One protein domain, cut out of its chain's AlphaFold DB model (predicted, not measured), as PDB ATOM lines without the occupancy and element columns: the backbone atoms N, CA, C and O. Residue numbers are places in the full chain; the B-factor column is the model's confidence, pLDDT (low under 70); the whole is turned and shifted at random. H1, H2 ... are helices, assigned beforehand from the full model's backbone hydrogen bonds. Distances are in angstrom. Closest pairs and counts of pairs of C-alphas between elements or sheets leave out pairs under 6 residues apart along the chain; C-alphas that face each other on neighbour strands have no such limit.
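AT A GLANCE: This is residues 22 to 95 of the 96 residues of an uncharacterized protein of Halomonas venusta (UniProt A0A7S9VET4). A lopsided helical hairpin: the long helix H2 has the shorter H1 side by side with its first half, a wide unnamed loop, residues 39 to 63, joins them, and residues 82 to 95, of which 82 to 93 belong to H2, stick out as a bare arm. The printed part has 74 residues, with two named helices, H1 then H2, and no named strand; the class is all helix. It is loose, with a radius of gyration of the C-alphas of 15.8 A, and spans 55 by 22 by 14 A.

HOW THE PARTS SIT: H2, residues 64 to 93, touches H1, residues 22 to 38, with residues 64 to 78 alone. Their closest C-alphas, those of Ala 71 and Ala 26, are 4.0 A apart. They form a helical hairpin, at a shallow tilt of 24 degrees, opposite ways. In both helices every O i to N i+4 pair is within hydrogen-bond range.

IN THESE COORDINATES: H2 is 43.9 A long, from C-alpha 64 at (-31.632, -5.855, 20.402) to C-alpha 93 at (-55.731, -37.810, 38.506). H1, 24.3 A long, begins at C-alpha 22, (-44.527, -18.908, 21.827).

THE WHOLE: The C-alphas farthest apart, those of Asp 40 and Ala 95, are 55.7 A apart. The printed part has no cut, and the link from H1 to H2 is long, 25 residues. Residues 91 to 95 have pLDDT under 70.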
ATOM      1  N   LEU A  22     -45.086 -19.991  21.009       91.44
ATOM      2  CA  LEU A  22     -44.527 -18.908  21.827       91.44
ATOM      3  C   LEU A  22     -43.017 -19.088  22.053       91.44
ATOM      4  O   LEU A  22     -42.259 -18.127  21.929       91.44
ATOM      5  N   ALA A  23     -42.553 -20.322  22.280       93.62
ATOM      6  CA  ALA A  23     -41.124 -20.616  22.396       93.62
ATOM      7  C   ALA A  23     -40.371 -20.384  21.072       93.62
ATOM      8  O   ALA A  23     -39.290 -19.795  21.075       93.62
ATOM      9  N   ARG A  24     -40.944 -20.781  19.926       93.12
ATOM     10  CA  ARG A  24     -40.351 -20.513  18.598       93.12
ATOM     11  C   ARG A  24     -40.300 -19.017  18.289       93.12
ATOM     12  O   ARG A  24     -39.274 -18.517  17.838       93.12
ATOM     13  N   ALA A  25     -41.372 -18.294  18.598       94.44
ATOM     14  CA  ALA A  25     -41.450 -16.842  18.477       94.44
ATOM     15  C   ALA A  25     -40.413 -16.132  19.365       94.44
ATOM     16  O   ALA A  25     -39.788 -15.159  18.936       94.44
ATOM     17  N   ALA A  26     -40.184 -16.633  20.582       95.81
ATOM     18  CA  ALA A  26     -39.124 -16.131  21.446       95.81
ATOM     19  C   ALA A  26     -37.733 -16.368  20.847       95.81
ATOM     20  O   ALA A  26     -36.914 -15.450  20.826       95.81
ATOM     21  N   GLY A  27     -37.491 -17.573  20.318       95.69
ATOM     22  CA  GLY A  27     -36.252 -17.922  19.623       95.69
ATOM     23  C   GLY A  27     -35.972 -16.981  18.453       95.69
ATOM     24  O   GLY A  27     -34.891 -16.411  18.378       95.69
ATOM     25  N   ALA A  28     -36.979 -16.714  17.621       95.88
ATOM     26  CA  ALA A  28     -36.900 -15.751  16.527       95.88
ATOM     27  C   ALA A  28     -36.395 -14.367  16.988       95.88
ATOM     28  O   ALA A  28     -35.442 -13.846  16.405       95.88
ATOM     29  N   TYR A  29     -36.980 -13.792  18.047       97.06
ATOM     30  CA  TYR A  29     -36.528 -12.512  18.614       97.06
ATOM     31  C   TYR A  29     -35.126 -12.585  19.238       97.06
ATOM     32  O   TYR A  29     -34.340 -11.650  19.086       97.06
ATOM     33  N   ALA A  30     -34.791 -13.677  19.926       97.19
ATOM     34  CA  ALA A  30     -33.473 -13.850  20.531       97.19
ATOM     35  C   ALA A  30     -32.366 -13.967  19.470       97.19
ATOM     36  O   ALA A  30     -31.327 -13.322  19.598       97.19
ATOM     37  N   SER A  31     -32.610 -14.721  18.395       95.69
ATOM     38  CA  SER A  31     -31.662 -14.914  17.296       95.69
ATOM     39  C   SER A  31     -31.333 -13.603  16.583       95.69
ATOM     40  O   SER A  31     -30.160 -13.293  16.391       95.69
ATOM     41  N   ILE A  32     -32.337 -12.791  16.231       95.69
ATOM     42  CA  ILE A  32     -32.068 -11.501  15.574       95.69
ATOM     43  C   ILE A  32     -31.359 -10.511  16.506       95.69
ATOM     44  O   ILE A  32     -30.491  -9.768  16.055       95.69
ATOM     45  N   ALA A  33     -31.679 -10.522  17.803       95.62
ATOM     46  CA  ALA A  33     -31.013  -9.669  18.776       95.62
ATOM     47  C   ALA A  33     -29.546 -10.080  18.945       95.62
ATOM     48  O   ALA A  33     -28.681  -9.209  18.960       95.62
ATOM     49  N   GLY A  34     -29.260 -11.386  19.000       95.81
ATOM     50  CA  GLY A  34     -27.899 -11.924  19.014       95.81
ATOM     51  C   GLY A  34     -27.103 -11.502  17.780       95.81
ATOM     52  O   GLY A  34     -26.028 -10.926  17.922       95.81
ATOM     53  N   ASN A  35     -27.676 -11.675  16.585       94.25
ATOM     54  CA  ASN A  35     -27.048 -11.263  15.325       94.25
ATOM     55  C   ASN A  35     -26.765  -9.754  15.276       94.25
ATOM     56  O   ASN A  35     -25.753  -9.325  14.727       94.25
ATOM     57  N   ALA A  36     -27.667  -8.929  15.809       94.44
ATOM     58  CA  ALA A  36     -27.460  -7.488  15.865       94.44
ATOM     59  C   ALA A  36     -26.366  -7.103  16.869       94.44
ATOM     60  O   ALA A  36     -25.524  -6.278  16.537       94.44
ATOM     61  N   ILE A  37     -26.320  -7.738  18.045       95.44
ATOM     62  CA  ILE A  37     -25.258  -7.522  19.041       95.44
ATOM     63  C   ILE A  37     -23.890  -7.925  18.480       95.44
ATOM     64  O   ILE A  37     -22.935  -7.170  18.616       95.44
ATOM     65  N   GLU A  38     -23.798  -9.075  17.809       95.25
ATOM     66  CA  GLU A  38     -22.557  -9.544  17.175       95.25
ATOM     67  C   GLU A  38     -22.028  -8.547  16.132       95.25
ATOM     68  O   GLU A  38     -20.821  -8.377  15.973       95.25
ATOM     69  N   ARG A  39     -22.936  -7.854  15.441       93.94
ATOM     70  CA  ARG A  39     -22.617  -6.870  14.398       93.94
ATOM     71  C   ARG A  39     -22.527  -5.430  14.912       93.94
ATOM     72  O   ARG A  39     -22.423  -4.530  14.083       93.94
ATOM     73  N   ASP A  40     -22.617  -5.213  16.228       93.75
ATOM     74  CA  ASP A  40     -22.720  -3.890  16.870       93.75
ATOM     75  C   ASP A  40     -23.822  -2.998  16.250       93.75
ATOM     76  O   ASP A  40     -23.704  -1.783  16.095       93.75
ATOM     77  N   ALA A  41     -24.924  -3.630  15.834       92.44
ATOM     78  CA  ALA A  41     -26.075  -2.974  15.235       92.44
ATOM     79  C   ALA A  41     -27.093  -2.571  16.311       92.44
ATOM     80  O   ALA A  41     -27.576  -3.390  17.093       92.44
ATOM     81  N   SER A  42     -27.489  -1.298  16.302       91.44
ATOM     82  CA  SER A  42     -28.510  -0.764  17.211       91.44
ATOM     83  C   SER A  42     -29.949  -1.021  16.754       91.44
ATOM     84  O   SER A  42     -30.881  -0.779  17.521       91.44
ATOM     85  N   ASP A  43     -30.136  -1.482  15.517       92.69
ATOM     86  CA  ASP A  43     -31.433  -1.634  14.859       92.69
ATOM     87  C   ASP A  43     -31.620  -3.057  14.315       92.69
ATOM     88  O   ASP A  43     -30.728  -3.636  13.692       92.69
ATOM     89  N   THR A  44     -32.804  -3.610  14.561       92.19
ATOM     90  CA  THR A  44     -33.235  -4.943  14.126       92.19
ATOM     91  C   THR A  44     -34.476  -4.897  13.232       92.19
ATOM     92  O   THR A  44     -34.948  -5.953  12.809       92.19
ATOM     93  N   SER A  45     -35.013  -3.715  12.897       89.56
ATOM     94  CA  SER A  45     -36.284  -3.573  12.167       89.56
ATOM     95  C   SER A  45     -36.286  -4.266  10.803       89.56
ATOM     96  O   SER A  45     -37.315  -4.768  10.355       89.56
ATOM     97  N   ASN A  46     -35.122  -4.307  10.151       87.62
ATOM     98  CA  ASN A  46     -34.935  -4.898   8.825       87.62
ATOM     99  C   ASN A  46     -34.497  -6.370   8.882       87.62
ATOM    100  O   ASN A  46     -34.275  -6.988   7.841       87.62
ATOM    101  N   MET A  47     -34.352  -6.941  10.083       86.31
ATOM    102  CA  MET A  47     -33.994  -8.343  10.245       86.31
ATOM    103  C   MET A  47     -35.238  -9.225  10.141       86.31
ATOM    104  O   MET A  47     -36.254  -9.021  10.810       86.31
ATOM    105  N   LEU A  48     -35.143 -10.233   9.282       81.50
ATOM    106  CA  LEU A  48     -36.173 -11.242   9.081       81.50
ATOM    107  C   LEU A  48     -35.663 -12.588   9.585       81.50
ATOM    108  O   LEU A  48     -34.473 -12.884   9.510       81.50
ATOM    109  N   THR A  49     -36.587 -13.414  10.058       81.88
ATOM    110  CA  THR A  49     -36.328 -14.801  10.438       81.88
ATOM    111  C   THR A  49     -37.420 -15.697   9.870       81.88
ATOM    112  O   THR A  49     -38.575 -15.285   9.745       81.88
ATOM    113  N   THR A  50     -37.042 -16.912   9.483       82.06
ATOM    114  CA  THR A  50     -37.960 -17.976   9.057       82.06
ATOM    115  C   THR A  50     -38.593 -18.708  10.236       82.06
ATOM    116  O   THR A  50     -39.527 -19.478  10.038       82.06
ATOM    117  N   ASP A  51     -38.102 -18.469  11.453       86.19
ATOM    118  CA  ASP A  51     -38.526 -19.188  12.655       86.19
ATOM    119  C   ASP A  51     -39.756 -18.570  13.327       86.19
ATOM    120  O   ASP A  51     -40.326 -19.176  14.236       86.19
ATOM    121  N   TRP A  52     -40.178 -17.382  12.878       90.31
ATOM    122  CA  TRP A  52     -41.382 -16.715  13.363       90.31
ATOM    123  C   TRP A  52     -42.637 -17.509  12.954       90.31
ATOM    124  O   TRP A  52     -42.903 -17.630  11.757       90.31
ATOM    125  N   PRO A  53     -43.416 -18.044  13.914       89.38
ATOM    126  CA  PRO A  53     -44.513 -18.965  13.613       89.38
ATOM    127  C   PRO A  53     -45.846 -18.265  13.316       89.38
ATOM    128  O   PRO A  53     -46.760 -18.901  12.799       89.38
ATOM    129  N   PHE A  54     -45.970 -16.974  13.632       88.88
ATOM    130  CA  PHE A  54     -47.212 -16.218  13.467       88.88
ATOM    131  C   PHE A  54     -47.243 -15.435  12.151       88.88
ATOM    132  O   PHE A  54     -46.279 -15.402  11.382       88.88
ATOM    133  N   GLU A  55     -48.351 -14.734  11.910       87.56
ATOM    134  CA  GLU A  55     -48.457 -13.824  10.777       87.56
ATOM    135  C   GLU A  55     -47.300 -12.818  10.750       87.56
ATOM    136  O   GLU A  55     -46.900 -12.232  11.762       87.56
ATOM    137  N   ARG A  56     -46.774 -12.574   9.545       86.12
ATOM    138  CA  ARG A  56     -45.653 -11.649   9.324       86.12
ATOM    139  C   ARG A  56     -45.969 -10.224   9.786       86.12
ATOM    140  O   ARG A  56     -45.066  -9.496  10.169       86.12
ATOM    141  N   THR A  57     -47.234  -9.820   9.774       88.00
ATOM    142  CA  THR A  57     -47.706  -8.502  10.238       88.00
ATOM    143  C   THR A  57     -47.489  -8.283  11.742       88.00
ATOM    144  O   THR A  57     -47.414  -7.139  12.200       88.00
ATOM    145  N   TRP A  58     -47.354  -9.364  12.517       88.50
ATOM    146  CA  TRP A  58     -47.097  -9.331  13.959       88.50
ATOM    147  C   TRP A  58     -45.600  -9.311  14.283       88.50
ATOM    148  O   TRP A  58     -45.213  -9.025  15.417       88.50
ATOM    149  N   TRP A  59     -44.748  -9.556  13.284       91.56
ATOM    150  CA  TRP A  59     -43.307  -9.419  13.413       91.56
ATOM    151  C   TRP A  59     -42.920  -7.941  13.468       91.56
ATOM    152  O   TRP A  59     -43.039  -7.213  12.482       91.56
ATOM    153  N   LYS A  60     -42.483  -7.479  14.643       91.81
ATOM    154  CA  LYS A  60     -42.150  -6.066  14.881       91.81
ATOM    155  C   LYS A  60     -40.854  -5.925  15.681       91.81
ATOM    156  O   LYS A  60     -40.905  -5.450  16.821       91.81
ATOM    157  N   PRO A  61     -39.703  -6.372  15.156       92.06
ATOM    158  CA  PRO A  61     -38.414  -6.150  15.799       92.06
ATOM    159  C   PRO A  61     -38.054  -4.664  15.785       92.06
ATOM    160  O   PRO A  61     -38.567  -3.898  14.971       92.06
ATOM    161  N   THR A  62     -37.236  -4.230  16.741       93.75
ATOM    162  CA  THR A  62     -36.910  -2.797  16.879       93.75
ATOM    163  C   THR A  62     -35.474  -2.543  17.303       93.75
ATOM    164  O   THR A  62     -34.755  -1.811  16.645       93.75
ATOM    165  N   THR A  63     -35.060  -3.106  18.432       96.12
ATOM    166  CA  THR A  63     -33.694  -2.962  18.944       96.12
ATOM    167  C   THR A  63     -33.332  -4.257  19.652       96.12
ATOM    168  O   THR A  63     -34.239  -4.888  20.216       96.12
ATOM    169  N   PRO A  64     -32.040  -4.615  19.748       96.50
ATOM    170  CA  PRO A  64     -31.632  -5.855  20.402       96.50
ATOM    171  C   PRO A  64     -32.198  -5.987  21.821       96.50
ATOM    172  O   PRO A  64     -32.783  -7.005  22.177       96.50
ATOM    173  N   ARG A  65     -32.137  -4.909  22.620       97.06
ATOM    174  CA  ARG A  65     -32.686  -4.898  23.985       97.06
ATOM    175  C   ARG A  65     -34.196  -5.141  24.012       97.06
ATOM    176  O   ARG A  65     -34.666  -5.932  24.824       97.06
ATOM    177  N   ARG A  66     -34.969  -4.440  23.176       96.94
ATOM    178  CA  ARG A  66     -36.435  -4.599  23.152       96.94
ATOM    179  C   ARG A  66     -36.844  -5.979  22.659       96.94
ATOM    180  O   ARG A  66     -37.835  -6.515  23.139       96.94
ATOM    181  N   ASP A  67     -36.087  -6.547  21.734       96.25
ATOM    182  CA  ASP A  67     -36.395  -7.855  21.174       96.25
ATOM    183  C   ASP A  67     -36.059  -8.973  22.168       96.25
ATOM    184  O   ASP A  67     -36.875  -9.872  22.349       96.25
ATOM    185  N   LEU A  68     -34.980  -8.847  22.952       97.75
ATOM    186  CA  LEU A  68     -34.728  -9.736  24.096       97.75
ATOM    187  C   LEU A  68     -35.825  -9.652  25.169       97.75
ATOM    188  O   LEU A  68     -36.206 -10.674  25.733       97.75
ATOM    189  N   ILE A  69     -36.376  -8.461  25.434       98.00
ATOM    190  CA  ILE A  69     -37.512  -8.308  26.361       98.00
ATOM    191  C   ILE A  69     -38.750  -9.046  25.831       98.00
ATOM    192  O   ILE A  69     -39.412  -9.749  26.593       98.00
ATOM    193  N   LYS A  70     -39.051  -8.933  24.531       95.25
ATOM    194  CA  LYS A  70     -40.150  -9.689  23.905       95.25
ATOM    195  C   LYS A  70     -39.902 -11.193  23.973       95.25
ATOM    196  O   LYS A  70     -40.819 -11.931  24.315       95.25
ATOM    197  N   ALA A  71     -38.675 -11.638  23.697       96.94
ATOM    198  CA  ALA A  71     -38.297 -13.043  23.812       96.94
ATOM    199  C   ALA A  71     -38.521 -13.569  25.239       96.94
ATOM    200  O   ALA A  71     -39.152 -14.606  25.414       96.94
ATOM    201  N   ALA A  72     -38.087 -12.823  26.260       97.44
ATOM    202  CA  ALA A  72     -38.292 -13.192  27.659       97.44
ATOM    203  C   ALA A  72     -39.781 -13.273  28.035       97.44
ATOM    204  O   ALA A  72     -40.192 -14.227  28.692       97.44
ATOM    205  N   ALA A  73     -40.598 -12.313  27.587       96.56
ATOM    206  CA  ALA A  73     -42.040 -12.326  27.831       96.56
ATOM    207  C   ALA A  73     -42.730 -13.539  27.182       96.56
ATOM    208  O   ALA A  73     -43.581 -14.169  27.805       96.56
ATOM    209  N   LEU A  74     -42.336 -13.898  25.958       94.69
ATOM    210  CA  LEU A  74     -42.866 -15.066  25.249       94.69
ATOM    211  C   LEU A  74     -42.440 -16.390  25.903       94.69
ATOM    212  O   LEU A  74     -43.255 -17.304  26.002       94.69
ATOM    213  N   ILE A  75     -41.197 -16.486  26.393       95.75
ATOM    214  CA  ILE A  75     -40.731 -17.646  27.173       95.75
ATOM    215  C   ILE A  75     -41.544 -17.780  28.459       95.75
ATOM    216  O   ILE A  75     -42.025 -18.868  28.755       95.75
ATOM    217  N   LEU A  76     -41.724 -16.682  29.201       95.00
ATOM    218  CA  LEU A  76     -42.508 -16.695  30.432       95.00
ATOM    219  C   LEU A  76     -43.951 -17.140  30.167       95.00
ATOM    220  O   LEU A  76     -44.451 -18.016  30.863       95.00
ATOM    221  N   ALA A  77     -44.588 -16.608  29.122       91.44
ATOM    222  CA  ALA A  77     -45.946 -16.995  28.749       91.44
ATOM    223  C   ALA A  77     -46.063 -18.488  28.383       91.44
ATOM    224  O   ALA A  77     -47.038 -19.139  28.762       91.44
ATOM    225  N   GLU A  78     -45.073 -19.055  27.682       93.19
ATOM    226  CA  GLU A  78     -45.060 -20.491  27.372       93.19
ATOM    227  C   GLU A  78     -44.838 -21.345  28.627       93.19
ATOM    228  O   GLU A  78     -45.498 -22.372  28.783       93.19
ATOM    229  N   LEU A  79     -43.964 -20.916  29.545       92.62
ATOM    230  CA  LEU A  79     -43.765 -21.593  30.830       92.62
ATOM    231  C   LEU A  79     -45.053 -21.598  31.655       92.62
ATOM    232  O   LEU A  79     -45.498 -22.659  32.074       92.62
ATOM    233  N   GLU A  80     -45.726 -20.454  31.789       90.12
ATOM    234  CA  GLU A  80     -47.013 -20.378  32.485       90.12
ATOM    235  C   GLU A  80     -48.075 -21.280  31.839       90.12
ATOM    236  O   GLU A  80     -48.908 -21.867  32.532       90.12
ATOM    237  N   ARG A  81     -48.066 -21.414  30.507       88.12
ATOM    238  CA  ARG A  81     -48.960 -22.333  29.792       88.12
ATOM    239  C   ARG A  81     -48.649 -23.794  30.133       88.12
ATOM    240  O   ARG A  81     -49.584 -24.563  30.363       88.12
ATOM    241  N   LEU A  82     -47.370 -24.174  30.160       87.75
ATOM    242  CA  LEU A  82     -46.921 -25.515  30.548       87.75
ATOM    243  C   LEU A  82     -47.277 -25.821  32.007       87.75
ATOM    244  O   LEU A  82     -47.831 -26.884  32.281       87.75
ATOM    245  N   ASP A  83     -47.054 -24.870  32.909       89.00
ATOM    246  CA  ASP A  83     -47.369 -25.001  34.331       89.00
ATOM    247  C   ASP A  83     -48.879 -25.154  34.560       89.00
ATOM    248  O   ASP A  83     -49.313 -26.037  35.305       89.00
ATOM    249  N   ARG A  84     -49.709 -24.364  33.859       85.62
ATOM    250  CA  ARG A  84     -51.172 -24.537  33.881       85.62
ATOM    251  C   ARG A  84     -51.580 -25.918  33.374       85.62
ATOM    252  O   ARG A  84     -52.400 -26.575  34.008       85.62
ATOM    253  N   ALA A  85     -51.008 -26.374  32.259       84.38
ATOM    254  CA  ALA A  85     -51.312 -27.693  31.705       84.38
ATOM    255  C   ALA A  85     -50.946 -28.829  32.678       84.38
ATOM    256  O   ALA A  85     -51.729 -29.763  32.849       84.38
ATOM    257  N   ALA A  86     -49.802 -28.722  33.362       82.31
ATOM    258  CA  ALA A  86     -49.386 -29.675  34.386       82.31
ATOM    259  C   ALA A  86     -50.330 -29.674  35.603       82.31
ATOM    260  O   ALA A  86     -50.689 -30.739  36.108       82.31
ATOM    261  N   ALA A  87     -50.785 -28.498  36.046       81.94
ATOM    262  CA  ALA A  87     -51.735 -28.379  37.152       81.94
ATOM    263  C   ALA A  87     -53.097 -29.026  36.831       81.94
ATOM    264  O   ALA A  87     -53.653 -29.730  37.674       81.94
ATOM    265  N   TYR A  88     -53.614 -28.840  35.609       77.44
ATOM    266  CA  TYR A  88     -54.864 -29.477  35.174       77.44
ATOM    267  C   TYR A  88     -54.755 -31.002  35.083       77.44
ATOM    268  O   TYR A  88     -55.688 -31.695  35.481       77.44
ATOM    269  N   ALA A  89     -53.623 -31.528  34.602       76.38
ATOM    270  CA  ALA A  89     -53.400 -32.971  34.538       76.38
ATOM    271  C   ALA A  89     -53.440 -33.613  35.936       76.38
ATOM    272  O   ALA A  89     -54.119 -34.617  36.131       76.38
ATOM    273  N   LYS A  90     -52.792 -32.981  36.923       70.50
ATOM    274  CA  LYS A  90     -52.759 -33.474  38.307       70.50
ATOM    275  C   LYS A  90     -54.140 -33.479  38.975       70.50
ATOM    276  O   LYS A  90     -54.499 -34.444  39.637       70.50
ATOM    277  N   ALA A  91     -54.942 -32.436  38.758       68.56
ATOM    278  CA  ALA A  91     -56.295 -32.355  39.316       68.56
ATOM    279  C   ALA A  91     -57.262 -33.413  38.746       68.56
ATOM    280  O   ALA A  91     -58.220 -33.784  39.418       68.56
ATOM    281  N   GLY A  92     -57.030 -33.890  37.517       62.75
ATOM    282  CA  GLY A  92     -57.810 -34.976  36.916       62.75
ATOM    283  C   GLY A  92     -57.448 -36.366  37.447       62.75
ATOM    284  O   GLY A  92     -58.302 -37.244  37.450       62.75
ATOM    285  N   GLU A  93     -56.211 -36.554  37.913       60.84
ATOM    286  CA  GLU A  93     -55.731 -37.810  38.506       60.84
ATOM    287  C   GLU A  93     -56.198 -37.968  39.963       60.84
ATOM    288  O   GLU A  93     -56.606 -39.053  40.352       60.84
ATOM    289  N   ASP A  94     -56.250 -36.876  40.736       58.31
ATOM    290  CA  ASP A  94     -56.771 -36.879  42.116       58.31
ATOM    291  C   ASP A  94     -58.309 -37.043  42.195       58.31
ATOM    292  O   ASP A  94     -58.860 -37.297  43.269       58.31
ATOM    293  N   ALA A  95     -59.019 -36.857  41.077       55.00
ATOM    294  CA  ALA A  95     -60.478 -36.952  40.984       55.00
ATOM    295  C   ALA A  95     -60.987 -38.293  40.409       55.00
ATOM    296  O   ALA A  95     -62.206 -38.466  40.295       55.00
TER     297      ALA A  95